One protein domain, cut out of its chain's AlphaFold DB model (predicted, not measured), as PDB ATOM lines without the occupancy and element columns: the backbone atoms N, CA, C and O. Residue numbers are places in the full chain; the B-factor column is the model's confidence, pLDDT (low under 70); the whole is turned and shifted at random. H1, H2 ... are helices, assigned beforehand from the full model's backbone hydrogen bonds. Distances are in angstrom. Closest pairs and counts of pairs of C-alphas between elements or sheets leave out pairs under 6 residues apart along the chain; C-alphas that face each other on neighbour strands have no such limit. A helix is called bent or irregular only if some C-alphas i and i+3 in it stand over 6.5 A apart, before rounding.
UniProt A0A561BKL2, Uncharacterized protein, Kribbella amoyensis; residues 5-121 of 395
ATOM      1  N   GLU A   5     -53.389  22.186 -59.683       69.94
ATOM      2  CA  GLU A   5     -54.459  23.096 -60.106       69.94
ATOM      3  C   GLU A   5     -55.542  23.329 -59.031       69.94
ATOM      4  O   GLU A   5     -56.155  24.400 -59.011       69.94
ATOM      5  N   ALA A   6     -55.747  22.391 -58.096       77.75
ATOM      6  CA  ALA A   6     -56.676  22.548 -56.971       77.75
ATOM      7  C   ALA A   6     -56.185  23.553 -55.907       77.75
ATOM      8  O   ALA A   6     -56.966  23.998 -55.067       77.75
ATOM      9  N   PHE A   7     -54.911  23.950 -55.966       89.31
ATOM     10  CA  PHE A   7     -54.253  24.825 -54.993       89.31
ATOM     11  C   PHE A   7     -53.853  26.184 -55.571       89.31
ATOM     12  O   PHE A   7     -52.997  26.863 -55.016       89.31
ATOM     13  N   ARG A   8     -54.511  26.641 -56.648       91.00
ATOM     14  CA  ARG A   8     -54.283  27.972 -57.265       91.00
ATOM     15  C   ARG A   8     -54.419  29.166 -56.304       91.00
ATOM     16  O   ARG A   8     -54.074  30.294 -56.654       91.00
ATOM     17  N   TRP A   9     -55.027  28.943 -55.143       94.44
ATOM     18  CA  TRP A   9     -55.208  29.937 -54.098       94.44
ATOM     19  C   TRP A   9     -53.957  30.085 -53.218       94.44
ATOM     20  O   TRP A   9     -53.775  31.159 -52.656       94.44
ATOM     21  N   VAL A  10     -53.075  29.082 -53.147       94.00
ATOM     22  CA  VAL A  10     -51.780  29.171 -52.452       94.00
ATOM     23  C   VAL A  10     -50.891  30.160 -53.208       94.00
ATOM     24  O   VAL A  10     -50.675  30.013 -54.410       94.00
ATOM     25  N   ASP A  11     -50.422  31.206 -52.532       94.38
ATOM     26  CA  ASP A  11     -49.528  32.191 -53.145       94.38
ATOM     27  C   ASP A  11     -48.100  31.648 -53.340       94.38
ATOM     28  O   ASP A  11     -47.716  30.612 -52.796       94.38
ATOM     29  N   GLU A  12     -47.300  32.355 -54.142       93.31
ATOM     30  CA  GLU A  12     -45.943  31.922 -54.500       93.31
ATOM     31  C   GLU A  12     -44.990  31.817 -53.297       93.31
ATOM     32  O   GLU A  12     -44.025  31.051 -53.359       93.31
ATOM     33  N   ASP A  13     -45.208  32.596 -52.232       93.31
ATOM     34  CA  ASP A  13     -44.371  32.554 -51.030       93.31
ATOM     35  C   ASP A  13     -44.674  31.287 -50.217       93.31
ATOM     36  O   ASP A  13     -43.754  30.519 -49.919       93.31
ATOM     37  N   HIS A  14     -45.953  31.006 -49.953       93.94
ATOM     38  CA  HIS A  14     -46.390  29.781 -49.282       93.94
ATOM     39  C   HIS A  14     -46.070  28.527 -50.104       93.94
ATOM     40  O   HIS A  14     -45.618  27.525 -49.550       93.94
ATOM     41  N   GLN A  15     -46.222  28.579 -51.431       93.81
ATOM     42  CA  GLN A  15     -45.828  27.474 -52.304       93.81
ATOM     43  C   GLN A  15     -44.328  27.181 -52.177       93.81
ATOM     44  O   GLN A  15     -43.943  26.027 -51.995       93.81
ATOM     45  N   ARG A  16     -43.469  28.211 -52.212       92.56
ATOM     46  CA  ARG A  16     -42.019  28.036 -52.013       92.56
ATOM     47  C   ARG A  16     -41.697  27.408 -50.661       92.56
ATOM     48  O   ARG A  16     -40.782  26.588 -50.581       92.56
ATOM     49  N   GLN A  17     -42.431  27.779 -49.619       92.31
ATOM     50  CA  GLN A  17     -42.248  27.225 -48.285       92.31
ATOM     51  C   GLN A  17     -42.628  25.740 -48.209       92.31
ATOM     52  O   GLN A  17     -41.876  24.957 -47.627       92.31
ATOM     53  N   LEU A  18     -43.746  25.357 -48.829       92.00
ATOM     54  CA  LEU A  18     -44.234  23.977 -48.887       92.00
ATOM     55  C   LEU A  18     -43.371  23.076 -49.783       92.00
ATOM     56  O   LEU A  18     -43.159  21.909 -49.467       92.00
ATOM     57  N   GLU A  19     -42.837  23.605 -50.885       93.00
ATOM     58  CA  GLU A  19     -41.978  22.848 -51.808       93.00
ATOM     59  C   GLU A  19     -40.552  22.664 -51.294       93.00
ATOM     60  O   GLU A  19     -39.886  21.681 -51.635       93.00
ATOM     61  N   SER A  20     -40.056  23.616 -50.507       92.00
ATOM     62  CA  SER A  20     -38.672  23.609 -50.062       92.00
ATOM     63  C   SER A  20     -38.436  22.553 -48.986       92.00
ATOM     64  O   SER A  20     -38.988  22.607 -47.888       92.00
ATOM     65  N   SER A  21     -37.500  21.642 -49.257       79.56
ATOM     66  CA  SER A  21     -37.076  20.605 -48.310       79.56
ATOM     67  C   SER A  21     -36.399  21.150 -47.046       79.56
ATOM     68  O   SER A  21     -36.115  20.380 -46.137       79.56
ATOM     69  N   SER A  22     -36.069  22.447 -46.996       83.00
ATOM     70  CA  SER A  22     -35.520  23.088 -45.795       83.00
ATOM     71  C   SER A  22     -36.592  23.676 -44.878       83.00
ATOM     72  O   SER A  22     -36.278  24.023 -43.747       83.00
ATOM     73  N   THR A  23     -37.816  23.860 -45.374       83.00
ATOM     74  CA  THR A  23     -38.918  24.518 -44.649       83.00
ATOM     75  C   THR A  23     -40.200  23.696 -44.635       83.00
ATOM     76  O   THR A  23     -41.164  24.092 -43.988       83.00
ATOM     77  N   SER A  24     -40.220  22.550 -45.313       92.69
ATOM     78  CA  SER A  24     -41.319  21.600 -45.267       92.69
ATOM     79  C   SER A  24     -40.816  20.165 -45.311       92.69
ATOM     80  O   SER A  24     -39.943  19.816 -46.109       92.69
ATOM     81  N   ALA A  25     -41.432  19.310 -44.497       92.12
ATOM     82  CA  ALA A  25     -41.219  17.871 -44.576       92.12
ATOM     83  C   ALA A  25     -41.958  17.223 -45.759       92.12
ATOM     84  O   ALA A  25     -41.647  16.085 -46.115       92.12
ATOM     85  N   TRP A  26     -42.924  17.918 -46.369       92.25
ATOM     86  CA  TRP A  26     -43.706  17.424 -47.505       92.25
ATOM     87  C   TRP A  26     -42.974  17.581 -48.842       92.25
ATOM     88  O   TRP A  26     -43.119  16.738 -49.734       92.25
ATOM     89  N   GLY A  27     -42.170  18.640 -48.984       90.44
ATOM     90  CA  GLY A  27     -41.405  18.937 -50.194       90.44
ATOM     91  C   GLY A  27     -42.286  18.959 -51.447       90.44
ATOM     92  O   GLY A  27     -43.409  19.452 -51.436       90.44
ATOM     93  N   SER A  28     -41.832  18.353 -52.546       91.81
ATOM     94  CA  SER A  28     -42.604  18.300 -53.802       91.81
ATOM     95  C   SER A  28     -43.953  17.567 -53.708       91.81
ATOM     96  O   SER A  28     -44.751  17.654 -54.636       91.81
ATOM     97  N   ALA A  29     -44.204  16.816 -52.629       92.75
ATOM     98  CA  ALA A  29     -45.465  16.110 -52.403       92.75
ATOM     99  C   ALA A  29     -46.489  16.943 -51.606       92.75
ATOM    100  O   ALA A  29     -47.566  16.439 -51.281       92.75
ATOM    101  N   TRP A  30     -46.195  18.214 -51.310       94.12
ATOM    102  CA  TRP A  30     -47.081  19.089 -50.540       94.12
ATOM    103  C   TRP A  30     -48.537  19.173 -51.031       94.12
ATOM    104  O   TRP A  30     -49.402  19.214 -50.158       94.12
ATOM    105  N   PRO A  31     -48.878  19.148 -52.343       94.81
ATOM    106  CA  PRO A  31     -50.279  19.265 -52.757       94.81
ATOM    107  C   PRO A  31     -51.110  18.069 -52.282       94.81
ATOM    108  O   PRO A  31     -52.291  18.191 -51.961       94.81
ATOM    109  N   GLU A  32     -50.489  16.891 -52.213       93.50
ATOM    110  CA  GLU A  32     -51.146  15.680 -51.743       93.50
ATOM    111  C   GLU A  32     -51.326  15.695 -50.221       93.50
ATOM    112  O   GLU A  32     -52.435  15.444 -49.747       93.50
ATOM    113  N   TYR A  33     -50.278  16.035 -49.465       94.38
ATOM    114  CA  TYR A  33     -50.352  16.107 -48.001       94.38
ATOM    115  C   TYR A  33     -51.289  17.215 -47.517       94.38
ATOM    116  O   TYR A  33     -52.156  16.950 -46.686       94.38
ATOM    117  N   LEU A  34     -51.189  18.421 -48.088       94.44
ATOM    118  CA  LEU A  34     -52.078  19.529 -47.745       94.44
ATOM    119  C   LEU A  34     -53.533  19.194 -48.081       94.44
ATOM    120  O   LEU A  34     -54.417  19.457 -47.273       94.44
ATOM    121  N   GLY A  35     -53.791  18.566 -49.233       94.31
ATOM    122  CA  GLY A  35     -55.135  18.124 -49.605       94.31
ATOM    123  C   GLY A  35     -55.724  17.130 -48.608       94.31
ATOM    124  O   GLY A  35     -56.836  17.332 -48.132       94.31
ATOM    125  N   ARG A  36     -54.961  16.097 -48.226       93.88
ATOM    126  CA  ARG A  36     -55.401  15.105 -47.228       93.88
ATOM    127  C   ARG A  36     -55.613  15.712 -45.841       93.88
ATOM    128  O   ARG A  36     -56.483  15.245 -45.109       93.88
ATOM    129  N   TYR A  37     -54.810  16.707 -45.471       94.06
ATOM    130  CA  TYR A  37     -54.958  17.421 -44.206       94.06
ATOM    131  C   TYR A  37     -56.205  18.318 -44.200       94.06
ATOM    132  O   TYR A  37     -56.978  18.292 -43.246       94.06
ATOM    133  N   LEU A  38     -56.459  19.048 -45.290       94.50
ATOM    134  CA  LEU A  38     -57.672  19.852 -45.452       94.50
ATOM    135  C   LEU A  38     -58.935  18.986 -45.510       94.50
ATOM    136  O   LEU A  38     -59.935  19.334 -44.894       94.50
ATOM    137  N   ASP A  39     -58.900  17.833 -46.180       94.12
ATOM    138  CA  ASP A  39     -60.033  16.899 -46.203       94.12
ATOM    139  C   ASP A  39     -60.381  16.379 -44.794       94.12
ATOM    140  O   ASP A  39     -61.549  16.111 -44.506       94.12
ATOM    141  N   HIS A  40     -59.382  16.260 -43.911       91.88
ATOM    142  CA  HIS A  40     -59.564  15.857 -42.517       91.88
ATOM    143  C   HIS A  40     -60.120  16.994 -41.649       91.88
ATOM    144  O   HIS A  40     -61.133  16.815 -40.975       91.88
ATOM    145  N   THR A  41     -59.480  18.163 -41.686       92.12
ATOM    146  CA  THR A  41     -59.778  19.286 -40.779       92.12
ATOM    147  C   THR A  41     -60.930  20.165 -41.253       92.12
ATOM    148  O   THR A  41     -61.611  20.802 -40.451       92.12
ATOM    149  N   TRP A  42     -61.178  20.203 -42.560       93.81
ATOM    150  CA  TRP A  42     -62.146  21.090 -43.191       93.81
ATOM    151  C   TRP A  42     -62.782  20.436 -44.419       93.81
ATOM    152  O   TRP A  42     -62.577  20.851 -45.554       93.81
ATOM    153  N   SER A  43     -63.635  19.436 -44.201       91.25
ATOM    154  CA  SER A  43     -64.276  18.640 -45.269       91.25
ATOM    155  C   SER A  43     -64.996  19.423 -46.393       91.25
ATOM    156  O   SER A  43     -65.239  18.865 -47.464       91.25
ATOM    157  N   SER A  44     -65.339  20.702 -46.192       94.00
ATOM    158  CA  SER A  44     -65.967  21.575 -47.197       94.00
ATOM    159  C   SER A  44     -65.017  22.566 -47.880       94.00
ATOM    160  O   SER A  44     -65.495  23.377 -48.672       94.00
ATOM    161  N   TRP A  45     -63.702  22.506 -47.633       94.81
ATOM    162  CA  TRP A  45     -62.725  23.511 -48.083       94.81
ATOM    163  C   TRP A  45     -62.767  23.800 -49.594       94.81
ATOM    164  O   TRP A  45     -62.558  24.928 -50.024       94.81
ATOM    165  N   GLN A  46     -63.109  22.810 -50.422       93.06
ATOM    166  CA  GLN A  46     -63.211  22.972 -51.881       93.06
ATOM    167  C   GLN A  46     -64.356  23.899 -52.331       93.06
ATOM    168  O   GLN A  46     -64.378  24.332 -53.483       93.06
ATOM    169  N   GLN A  47     -65.336  24.161 -51.462       93.94
ATOM    170  CA  GLN A  47     -66.472  25.052 -51.738       93.94
ATOM    171  C   GLN A  47     -66.206  26.491 -51.282       93.94
ATOM    172  O   GLN A  47     -67.006  27.385 -51.559       93.94
ATOM    173  N   GLU A  48     -65.102  26.702 -50.575       96.25
ATOM    174  CA  GLU A  48     -64.750  27.971 -49.962       96.25
ATOM    175  C   GLU A  48     -64.104  28.907 -50.976       96.25
ATOM    176  O   GLU A  48     -63.644  28.507 -52.048       96.25
ATOM    177  N   SER A  49     -64.085  30.195 -50.645       95.56
ATOM    178  CA  SER A  49     -63.428  31.175 -51.502       95.56
ATOM    179  C   SER A  49     -61.903  31.072 -51.391       95.56
ATOM    180  O   SER A  49     -61.373  30.831 -50.306       95.56
ATOM    181  N   ASP A  50     -61.195  31.337 -52.495       95.62
ATOM    182  CA  ASP A  50     -59.726  31.404 -52.522       95.62
ATOM    183  C   ASP A  50     -59.178  32.350 -51.425       95.62
ATOM    184  O   ASP A  50     -58.128  32.079 -50.846       95.62
ATOM    185  N   ASP A  51     -59.892  33.436 -51.098       95.56
ATOM    186  CA  ASP A  51     -59.493  34.382 -50.045       95.56
ATOM    187  C   ASP A  51     -59.618  33.778 -48.639       95.56
ATOM    188  O   ASP A  51     -58.730  33.969 -47.809       95.56
ATOM    189  N   THR A  52     -60.673  33.002 -48.380       96.31
ATOM    190  CA  THR A  52     -60.855  32.291 -47.104       96.31
ATOM    191  C   THR A  52     -59.758  31.245 -46.903       96.31
ATOM    192  O   THR A  52     -59.181  31.155 -45.821       96.31
ATOM    193  N   LEU A  53     -59.432  30.486 -47.955       96.06
ATOM    194  CA  LEU A  53     -58.384  29.463 -47.912       96.06
ATOM    195  C   LEU A  53     -56.994  30.082 -47.694       96.06
ATOM    196  O   LEU A  53     -56.215  29.586 -46.879       96.06
ATOM    197  N   ARG A  54     -56.699  31.206 -48.360       95.50
ATOM    198  CA  ARG A  54     -55.456  31.970 -48.147       95.50
ATOM    199  C   ARG A  54     -55.317  32.475 -46.723       95.50
ATOM    200  O   ARG A  54     -54.232  32.373 -46.158       95.50
ATOM    201  N   GLU A  55     -56.380  33.052 -46.166       95.38
ATOM    202  CA  GLU A  55     -56.352  33.572 -44.799       95.38
ATOM    203  C   GLU A  55     -56.096  32.448 -43.797       95.38
ATOM    204  O   GLU A  55     -55.227  32.567 -42.938       95.38
ATOM    205  N   TRP A  56     -56.791  31.322 -43.969       95.56
ATOM    206  CA  TRP A  56     -56.608  30.144 -43.131       95.56
ATOM    207  C   TRP A  56     -55.161  29.635 -43.163       95.56
ATOM    208  O   TRP A  56     -54.581  29.379 -42.104       95.56
ATOM    209  N   LEU A  57     -54.568  29.528 -44.360       95.69
ATOM    210  CA  LEU A  57     -53.211  29.007 -44.534       95.69
ATOM    211  C   LEU A  57     -52.145  29.970 -44.007       95.69
ATOM    212  O   LEU A  57     -51.160  29.509 -43.439       95.69
ATOM    213  N   ARG A  58     -52.342  31.287 -44.145       95.38
ATOM    214  CA  ARG A  58     -51.361  32.304 -43.727       95.38
ATOM    215  C   ARG A  58     -50.953  32.161 -42.263       95.38
ATOM    216  O   ARG A  58     -49.784  32.310 -41.936       95.38
ATOM    217  N   GLU A  59     -51.907  31.873 -41.388       93.56
ATOM    218  CA  GLU A  59     -51.643  31.715 -39.953       93.56
ATOM    219  C   GLU A  59     -51.040  30.352 -39.589       93.56
ATOM    220  O   GLU A  59     -50.639  30.154 -38.447       93.56
ATOM    221  N   ARG A  60     -51.037  29.392 -40.524       95.69
ATOM    222  CA  ARG A  60     -50.788  27.970 -40.239       95.69
ATOM    223  C   ARG A  60     -49.635  27.363 -41.021       95.69
ATOM    224  O   ARG A  60     -49.209  26.255 -40.712       95.69
ATOM    225  N   ILE A  61     -49.134  28.064 -42.035       94.81
ATOM    226  CA  ILE A  61     -48.141  27.546 -42.979       94.81
ATOM    227  C   ILE A  61     -46.872  27.039 -42.282       94.81
ATOM    228  O   ILE A  61     -46.391  25.956 -42.612       94.81
ATOM    229  N   ASP A  62     -46.381  27.767 -41.277       91.50
ATOM    230  CA  ASP A  62     -45.149  27.434 -40.553       91.50
ATOM    231  C   ASP A  62     -45.273  26.121 -39.767       91.50
ATOM    232  O   ASP A  62     -44.331  25.326 -39.723       91.50
ATOM    233  N   ALA A  63     -46.446  25.868 -39.183       94.56
ATOM    234  CA  ALA A  63     -46.736  24.656 -38.429       94.56
ATOM    235  C   ALA A  63     -47.063  23.480 -39.361       94.56
ATOM    236  O   ALA A  63     -46.457  22.410 -39.273       94.56
ATOM    237  N   VAL A  64     -47.998  23.691 -40.289       93.31
ATOM    238  CA  VAL A  64     -48.581  22.652 -41.147       93.31
ATOM    239  C   VAL A  64     -47.576  22.113 -42.163       93.31
ATOM    240  O   VAL A  64     -47.623  20.935 -42.494       93.31
ATOM    241  N   ALA A  65     -46.605  22.919 -42.603       92.12
ATOM    242  CA  ALA A  65     -45.538  22.454 -43.487       92.12
ATOM    243  C   ALA A  65     -44.612  21.405 -42.840       92.12
ATOM    244  O   ALA A  65     -43.839  20.762 -43.559       92.12
ATOM    245  N   LEU A  66     -44.658  21.238 -41.509       94.19
ATOM    246  CA  LEU A  66     -43.810  20.332 -40.722       94.19
ATOM    247  C   LEU A  66     -42.299  20.587 -40.889       94.19
ATOM    248  O   LEU A  66     -41.480  19.713 -40.616       94.19
ATOM    249  N   GLY A  67     -41.903  21.787 -41.328       92.44
ATOM    250  CA  GLY A  67     -40.492  22.174 -41.458       92.44
ATOM    251  C   GLY A  67     -39.752  22.316 -40.128       92.44
ATOM    252  O   GLY A  67     -38.527  22.385 -40.111       92.44
ATOM    253  N   TRP A  68     -40.495  22.359 -39.023       94.81
ATOM    254  CA  TRP A  68     -39.983  22.439 -37.658       94.81
ATOM    255  C   TRP A  68     -39.509  21.084 -37.112       94.81
ATOM    256  O   TRP A  68     -38.740  21.052 -36.158       94.81
ATOM    257  N   VAL A  69     -39.904  19.965 -37.734       94.81
ATOM    258  CA  VAL A  69     -39.489  18.626 -37.299       94.81
ATOM    259  C   VAL A  69     -38.012  18.414 -37.636       94.81
ATOM    260  O   VAL A  69     -37.620  18.354 -38.807       94.81
ATOM    261  N   THR A  70     -37.177  18.281 -36.606       93.00
ATOM    262  CA  THR A  70     -35.720  18.149 -36.747       93.00
ATOM    263  C   THR A  70     -35.325  16.827 -37.405       93.00
ATOM    264  O   THR A  70     -36.069  15.853 -37.374       93.00
ATOM    265  N   ALA A  71     -34.115  16.739 -37.970       91.19
ATOM    266  CA  ALA A  71     -33.637  15.502 -38.602       91.19
ATOM    267  C   ALA A  71     -33.655  14.286 -37.650       91.19
ATOM    268  O   ALA A  71     -33.964  13.175 -38.080       91.19
ATOM    269  N   THR A  72     -33.366  14.500 -36.361       90.69
ATOM    270  CA  THR A  72     -33.452  13.459 -35.326       90.69
ATOM    271  C   THR A  72     -34.894  12.994 -35.141       90.69
ATOM    272  O   THR A  72     -35.164  11.800 -35.262       90.69
ATOM    273  N   GLN A  73     -35.829  13.931 -34.958       93.44
ATOM    274  CA  GLN A  73     -37.254  13.628 -34.816       93.44
ATOM    275  C   GLN A  73     -37.816  12.945 -36.070       93.44
ATOM    276  O   GLN A  73     -38.553  11.976 -35.955       93.44
ATOM    277  N   GLN A  74     -37.419  13.368 -37.278       93.44
ATOM    278  CA  GLN A  74     -37.814  12.704 -38.529       93.44
ATOM    279  C   GLN A  74     -37.350  11.245 -38.570       93.44
ATOM    280  O   GLN A  74     -38.090  10.376 -39.032       93.44
ATOM    281  N   SER A  75     -36.130  10.971 -38.098       90.56
ATOM    282  CA  SER A  75     -35.608   9.608 -38.017       90.56
ATOM    283  C   SER A  75     -36.401   8.765 -37.022       90.56
ATOM    284  O   SER A  75     -36.676   7.607 -37.318       90.56
ATOM    285  N   GLN A  76     -36.766   9.331 -35.871       90.62
ATOM    286  CA  GLN A  76     -37.534   8.634 -34.838       90.62
ATOM    287  C   GLN A  76     -38.991   8.413 -35.266       90.62
ATOM    288  O   GLN A  76     -39.482   7.298 -35.215       90.62
ATOM    289  N   LEU A  77     -39.672   9.428 -35.801       93.38
ATOM    290  CA  LEU A  77     -41.016   9.282 -36.371       93.38
ATOM    291  C   LEU A  77     -41.042   8.274 -37.530       93.38
ATOM    292  O   LEU A  77     -42.036   7.585 -37.737       93.38
ATOM    293  N   GLY A  78     -39.936   8.160 -38.271       91.25
ATOM    294  CA  GLY A  78     -39.763   7.164 -39.324       91.25
ATOM    295  C   GLY A  78     -39.697   5.713 -38.835       91.25
ATOM    296  O   GLY A  78     -39.889   4.816 -39.656       91.25
ATOM    297  N   THR A  79     -39.448   5.451 -37.543       90.31
ATOM    298  CA  THR A  79     -39.463   4.081 -36.994       90.31
ATOM    299  C   THR A  79     -40.881   3.584 -36.697       90.31
ATOM    300  O   THR A  79     -41.111   2.374 -36.724       90.31
ATOM    301  N   LEU A  80     -41.847   4.496 -36.523       89.69
ATOM    302  CA  LEU A  80     -43.271   4.228 -36.259       89.69
ATOM    303  C   LEU A  80     -44.039   3.816 -37.525       89.69
ATOM    304  O   LEU A  80     -45.042   4.414 -37.922       89.69
ATOM    305  N   THR A  81     -43.520   2.803 -38.217       86.94
ATOM    306  CA  THR A  81     -44.022   2.363 -39.530       86.94
ATOM    307  C   THR A  81     -45.419   1.737 -39.485       86.94
ATOM    308  O   THR A  81     -46.111   1.719 -40.502       86.94
ATOM    309  N   ASP A  82     -45.857   1.269 -38.317       87.69
ATOM    310  CA  ASP A  82     -47.194   0.736 -38.048       87.69
ATOM    311  C   ASP A  82     -48.299   1.791 -38.224       87.69
ATOM    312  O   ASP A  82     -49.425   1.446 -38.589       87.69
ATOM    313  N   ARG A  83     -47.964   3.078 -38.062       87.56
ATOM    314  CA  ARG A  83     -48.881   4.217 -38.248       87.56
ATOM    315  C   ARG A  83     -48.868   4.806 -39.665       87.56
ATOM    316  O   ARG A  83     -49.646   5.711 -39.965       87.56
ATOM    317  N   GLY A  84     -48.021   4.295 -40.560       91.75
ATOM    318  CA  GLY A  84     -47.847   4.817 -41.921       91.75
ATOM    319  C   GLY A  84     -46.875   6.002 -42.010       91.75
ATOM    320  O   GLY A  84     -45.995   6.157 -41.168       91.75
ATOM    321  N   ASP A  85     -46.988   6.831 -43.059       94.00
ATOM    322  CA  ASP A  85     -46.116   8.010 -43.219       94.00
ATOM    323  C   ASP A  85     -46.468   9.072 -42.165       94.00
ATOM    324  O   ASP A  85     -47.593   9.577 -42.118       94.00
ATOM    325  N   TRP A  86     -45.492   9.430 -41.330       94.88
ATOM    326  CA  TRP A  86     -45.659  10.420 -40.265       94.88
ATOM    327  C   TRP A  86     -46.064  11.795 -40.769       94.88
ATOM    328  O   TRP A  86     -46.769  12.511 -40.066       94.88
ATOM    329  N   ARG A  87     -45.725  12.143 -42.011       94.88
ATOM    330  CA  ARG A  87     -46.172  13.394 -42.633       94.88
ATOM    331  C   ARG A  87     -47.690  13.466 -42.792       94.88
ATOM    332  O   ARG A  87     -48.219  14.563 -42.950       94.88
ATOM    333  N   GLU A  88     -48.371  12.318 -42.789       93.62
ATOM    334  CA  GLU A  88     -49.827  12.219 -42.866       93.62
ATOM    335  C   GLU A  88     -50.481  12.048 -41.494       93.62
ATOM    336  O   GLU A  88     -51.472  12.728 -41.220       93.62
ATOM    337  N   TRP A  89     -49.984  11.139 -40.647       94.44
ATOM    338  CA  TRP A  89     -50.651  10.863 -39.370       94.44
ATOM    339  C   TRP A  89     -50.358  11.923 -38.306       94.44
ATOM    340  O   TRP A  89     -51.249  12.223 -37.516       94.44
ATOM    341  N   LEU A  90     -49.161  12.526 -38.297       95.12
ATOM    342  CA  LEU A  90     -48.761  13.461 -37.241       95.12
ATOM    343  C   LEU A  90     -49.675  14.693 -37.166       95.12
ATOM    344  O   LEU A  90     -50.142  14.976 -36.069       95.12
ATOM    345  N   PRO A  91     -50.015  15.389 -38.273       95.12
ATOM    346  CA  PRO A  91     -50.956  16.510 -38.215       95.12
ATOM    347  C   PRO A  91     -52.323  16.137 -37.625       95.12
ATOM    348  O   PRO A  91     -52.847  16.868 -36.795       95.12
ATOM    349  N   ARG A  92     -52.876  14.976 -38.006       93.56
ATOM    350  CA  ARG A  92     -54.178  14.503 -37.496       93.56
ATOM    351  C   ARG A  92     -54.113  14.199 -36.005       93.56
ATOM    352  O   ARG A  92     -55.008  14.539 -35.247       93.56
ATOM    353  N   GLN A  93     -53.028  13.564 -35.591       93.38
ATOM    354  CA  GLN A  93     -52.820  13.217 -34.198       93.38
ATOM    355  C   GLN A  93     -52.601  14.466 -33.329       93.38
ATOM    356  O   GLN A  93     -53.074  14.523 -32.197       93.38
ATOM    357  N   LEU A  94     -51.931  15.486 -33.871       94.50
ATOM    358  CA  LEU A  94     -51.800  16.789 -33.228       94.50
ATOM    359  C   LEU A  94     -53.148  17.511 -33.102       94.50
ATOM    360  O   LEU A  94     -53.372  18.141 -32.077       94.50
ATOM    361  N   ASP A  95     -54.064  17.382 -34.069       94.50
ATOM    362  CA  ASP A  95     -55.427  17.925 -33.930       94.50
ATOM    363  C   ASP A  95     -56.186  17.286 -32.751       94.50
ATOM    364  O   ASP A  95     -56.949  17.970 -32.069       94.50
ATOM    365  N   GLU A  96     -55.960  15.995 -32.484       91.75
ATOM    366  CA  GLU A  96     -56.568  15.280 -31.353       91.75
ATOM    367  C   GLU A  96     -55.969  15.698 -30.003       91.75
ATOM    368  O   GLU A  96     -56.700  15.859 -29.026       91.75
ATOM    369  N   TRP A  97     -54.648  15.874 -29.931       93.25
ATOM    370  CA  TRP A  97     -53.954  16.195 -28.678       93.25
ATOM    371  C   TRP A  97     -53.931  17.687 -28.352       93.25
ATOM    372  O   TRP A  97     -53.898  18.069 -27.184       93.25
ATOM    373  N   TRP A  98     -53.915  18.537 -29.375       94.44
ATOM    374  CA  TRP A  98     -53.728  19.973 -29.239       94.44
ATOM    375  C   TRP A  98     -54.485  20.728 -30.341       94.44
ATOM    376  O   TRP A  98     -53.922  21.124 -31.354       94.44
ATOM    377  N   ALA A  99     -55.766  21.016 -30.097       89.62
ATOM    378  CA  ALA A  99     -56.714  21.565 -31.080       89.62
ATOM    379  C   ALA A  99     -56.295  22.860 -31.825       89.62
ATOM    380  O   ALA A  99     -56.880  23.187 -32.855       89.62
ATOM    381  N   ASP A 100     -55.302  23.609 -31.333       93.50
ATOM    382  CA  ASP A 100     -54.795  24.846 -31.953       93.50
ATOM    383  C   ASP A 100     -53.298  24.773 -32.338       93.50
ATOM    384  O   ASP A 100     -52.695  25.801 -32.657       93.50
ATOM    385  N   TRP A 101     -52.693  23.577 -32.371       96.19
ATOM    386  CA  TRP A 101     -51.271  23.378 -32.705       96.19
ATOM    387  C   TRP A 101     -50.875  24.018 -34.042       96.19
ATOM    388  O   TRP A 101     -49.769  24.528 -34.193       96.19
ATOM    389  N   ALA A 102     -51.791  24.039 -35.016       95.25
ATOM    390  CA  ALA A 102     -51.532  24.585 -36.341       95.25
ATOM    391  C   ALA A 102     -51.241  26.099 -36.318       95.25
ATOM    392  O   ALA A 102     -50.745  26.621 -37.307       95.25
ATOM    393  N   LYS A 103     -51.547  26.807 -35.222       94.75
ATOM    394  CA  LYS A 103     -51.202  28.226 -35.017       94.75
ATOM    395  C   LYS A 103     -49.971  28.419 -34.126       94.75
ATOM    396  O   LYS A 103     -49.555  29.557 -33.913       94.75
ATOM    397  N   ALA A 104     -49.439  27.343 -33.553       96.19
ATOM    398  CA  ALA A 104     -48.283  27.403 -32.677       96.19
ATOM    399  C   ALA A 104     -47.016  27.727 -33.471       96.19
ATOM    400  O   ALA A 104     -46.897  27.440 -34.666       96.19
ATOM    401  N   SER A 105     -46.043  28.324 -32.792       95.38
ATOM    402  CA  SER A 105     -44.751  28.599 -33.402       95.38
ATOM    403  C   SER A 105     -43.947  27.304 -33.611       95.38
ATOM    404  O   SER A 105     -44.066  26.357 -32.827       95.38
ATOM    405  N   PRO A 106     -43.035  27.262 -34.603       94.62
ATOM    406  CA  PRO A 106     -42.095  26.153 -34.783       94.62
ATOM    407  C   PRO A 106     -41.337  25.739 -33.514       94.62
ATOM    408  O   PRO A 106     -41.086  24.556 -33.303       94.62
ATOM    409  N   GLY A 107     -40.966  26.703 -32.664       93.75
ATOM    410  CA  GLY A 107     -40.252  26.440 -31.412       93.75
ATOM    411  C   GLY A 107     -41.103  25.698 -30.380       93.75
ATOM    412  O   GLY A 107     -40.620  24.743 -29.779       93.75
ATOM    413  N   GLU A 108     -42.369  26.089 -30.217       95.38
ATOM    414  CA  GLU A 108     -43.315  25.401 -29.326       95.38
ATOM    415  C   GLU A 108     -43.591  23.978 -29.810       95.38
ATOM    416  O   GLU A 108     -43.557  23.047 -29.012       95.38
ATOM    417  N   LEU A 109     -43.780  23.794 -31.120       95.88
ATOM    418  CA  LEU A 109     -44.008  22.475 -31.716       95.88
ATOM    419  C   LEU A 109     -42.793  21.555 -31.569       95.88
ATOM    420  O   LEU A 109     -42.947  20.380 -31.247       95.88
ATOM    421  N   THR A 110     -41.585  22.096 -31.747       94.81
ATOM    422  CA  THR A 110     -40.340  21.332 -31.573       94.81
ATOM    423  C   THR A 110     -40.188  20.872 -30.126       94.81
ATOM    424  O   THR A 110     -39.948  19.692 -29.898       94.81
ATOM    425  N   ALA A 111     -40.373  21.780 -29.160       90.50
ATOM    426  CA  ALA A 111     -40.251  21.475 -27.736       90.50
ATOM    427  C   ALA A 111     -41.338  20.503 -27.254       90.50
ATOM    428  O   ALA A 111     -41.052  19.583 -26.490       90.50
ATOM    429  N   TRP A 112     -42.575  20.682 -27.726       93.88
ATOM    430  CA  TRP A 112     -43.673  19.762 -27.448       93.88
ATOM    431  C   TRP A 112     -43.359  18.363 -27.985       93.88
ATOM    432  O   TRP A 112     -43.495  17.377 -27.261       93.88
ATOM    433  N   LEU A 113     -42.877  18.278 -29.230       94.06
ATOM    434  CA  LEU A 113     -42.533  17.001 -29.832       94.06
ATOM    435  C   LEU A 113     -41.353  16.355 -29.100       94.06
ATOM    436  O   LEU A 113     -41.436  15.174 -28.818       94.06
ATOM    437  N   ASP A 114     -40.318  17.097 -28.701       90.25
ATOM    438  CA  ASP A 114     -39.204  16.549 -27.907       90.25
ATOM    439  C   ASP A 114     -39.667  15.908 -26.587       90.25
ATOM    440  O   ASP A 114     -39.158  14.853 -26.211       90.25
ATOM    441  N   GLY A 115     -40.659  16.500 -25.912       87.94
ATOM    442  CA  GLY A 115     -41.252  15.923 -24.704       87.94
ATOM    443  C   GLY A 115     -42.156  14.716 -24.980       87.94
ATOM    444  O   GLY A 115     -42.137  13.747 -24.227       87.94
ATOM    445  N   GLY A 116     -42.938  14.755 -26.063       84.88
ATOM    446  CA  GLY A 116     -43.915  13.712 -26.389       84.88
ATOM    447  C   GLY A 116     -43.346  12.505 -27.136       84.88
ATOM    448  O   GLY A 116     -43.897  11.411 -27.038       84.88
ATOM    449  N   LEU A 117     -42.249  12.662 -27.885       82.69
ATOM    450  CA  LEU A 117     -41.740  11.623 -28.790       82.69
ATOM    451  C   LEU A 117     -41.277  10.378 -28.021       82.69
ATOM    452  O   LEU A 117     -41.494   9.265 -28.496       82.69
ATOM    453  N   ALA A 118     -40.736  10.547 -26.809       78.94
ATOM    454  CA  ALA A 118     -40.378   9.432 -25.929       78.94
ATOM    455  C   ALA A 118     -41.579   8.521 -25.621       78.94
ATOM    456  O   ALA A 118     -41.443   7.304 -25.662       78.94
ATOM    457  N   SER A 119     -42.762   9.102 -25.407       81.94
ATOM    458  CA  SER A 119     -44.002   8.362 -25.141       81.94
ATOM    459  C   SER A 119     -44.639   7.763 -26.401       81.94
ATOM    460  O   SER A 119     -45.505   6.896 -26.303       81.94
ATOM    461  N   LEU A 120     -44.260   8.244 -27.592       79.00
ATOM    462  CA  LEU A 120     -44.771   7.747 -28.875       79.00
ATOM    463  C   LEU A 120     -43.960   6.596 -29.446       79.00
ATOM    464  O   LEU A 120     -44.496   5.810 -30.230       79.00
ATOM    465  N   LEU A 121     -42.681   6.515 -29.089       77.12
ATOM    466  CA  LEU A 121     -41.858   5.375 -29.438       77.12
ATOM    467  C   LEU A 121     -42.309   4.176 -28.598       77.12
ATOM    468  O   LEU A 121     -42.512   4.333 -27.394       77.12
TER     469      LEU A 121
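AT A GLANCE: This is residues 5 to 121 of the 395 residues of an uncharacterized protein of Kribbella amoyensis (UniProt A0A561BKL2). Short helices are strung along an elongated body: H1 and H3 lie toward one end, H5 toward the other, and the small H4 near the middle. Between the ends H2 and H6 stand partly side by side across the long axis, while H7 reaches from beside H4 out to the end where H5 lies. The printed part has 117 residues with seven named helices, H1 to H7 in chain order, and no named strand; the class is all helix. It is compact, with a radius of gyration of the C-alphas of 13.9 A, and the C-alphas span 41 by 27 by 25 A.

IN THESE COORDINATES: Find C-alpha 27 at (-41.405, 18.937, -50.194); from there H2, residues 27 to 41, runs 20.6 A to C-alpha 41 at (-59.778, 19.286, -40.779). H2 is irregular, with C-alphas 28 and 31 at 7.8 A. H7, residues 106 to 120, is equally long in residues and measures 19.5 A, ending at (-44.771, 7.747, -28.875); it is only just irregular, with C-alphas 115 and 118 at 6.7 A. H6 is residues 86 to 97, 15.4 A long, and H3 residues 50 to 58, 12.2 A. Look for H1 at residues 12 to 19, H4 at 61 to 64 and H5 at 71 to 77.

HOW THE PARTS SIT: Start at H2. H6 touches it with residues 87 to 92 alone, at a shallow tilt of 31 degrees, the same way; the closest C-alphas, of Tyr 33 and Glu 88, are 6.5 A apart. At residues 27 to 30 alone, H2 touches H1, about perpendicular at 83 degrees; Glu 19 and Gly 27 have the closest C-alphas, 4.3 A. H1 and H4 only just touch, with 3 pairs of C-alphas within 8 A, His 14 and Ile 61 closest at 6.9 A. H4 only just touches residues 106 to 109 of H7, also with 3 pairs; the closest C-alphas, of Ala 63 and Pro 106, are 6.1 A apart. Farther along, residues 114 to 117 of H7 touch H5 at a steep tilt of 41 degrees, the same way, with C-alphas 73 and 114 closest at 7.8 A. H3 touches no helix and meets H4 only through their link. Every O i to N i+4 pair is within hydrogen-bond range in H1, H3 and H5, against 9 of 11 in H2, 6 of 8 in H6 and 9 of 11 in H7; H4 is too short for such a pair.

THE WHOLE: The two C-alphas farthest apart, of Ser 49 and Ala 118, are 40.7 A apart. The printed part has no cut, and no link is long; H3 to H4 is tight. Mean pLDDT of the printed part is 92.1, and residue 5 is under 70.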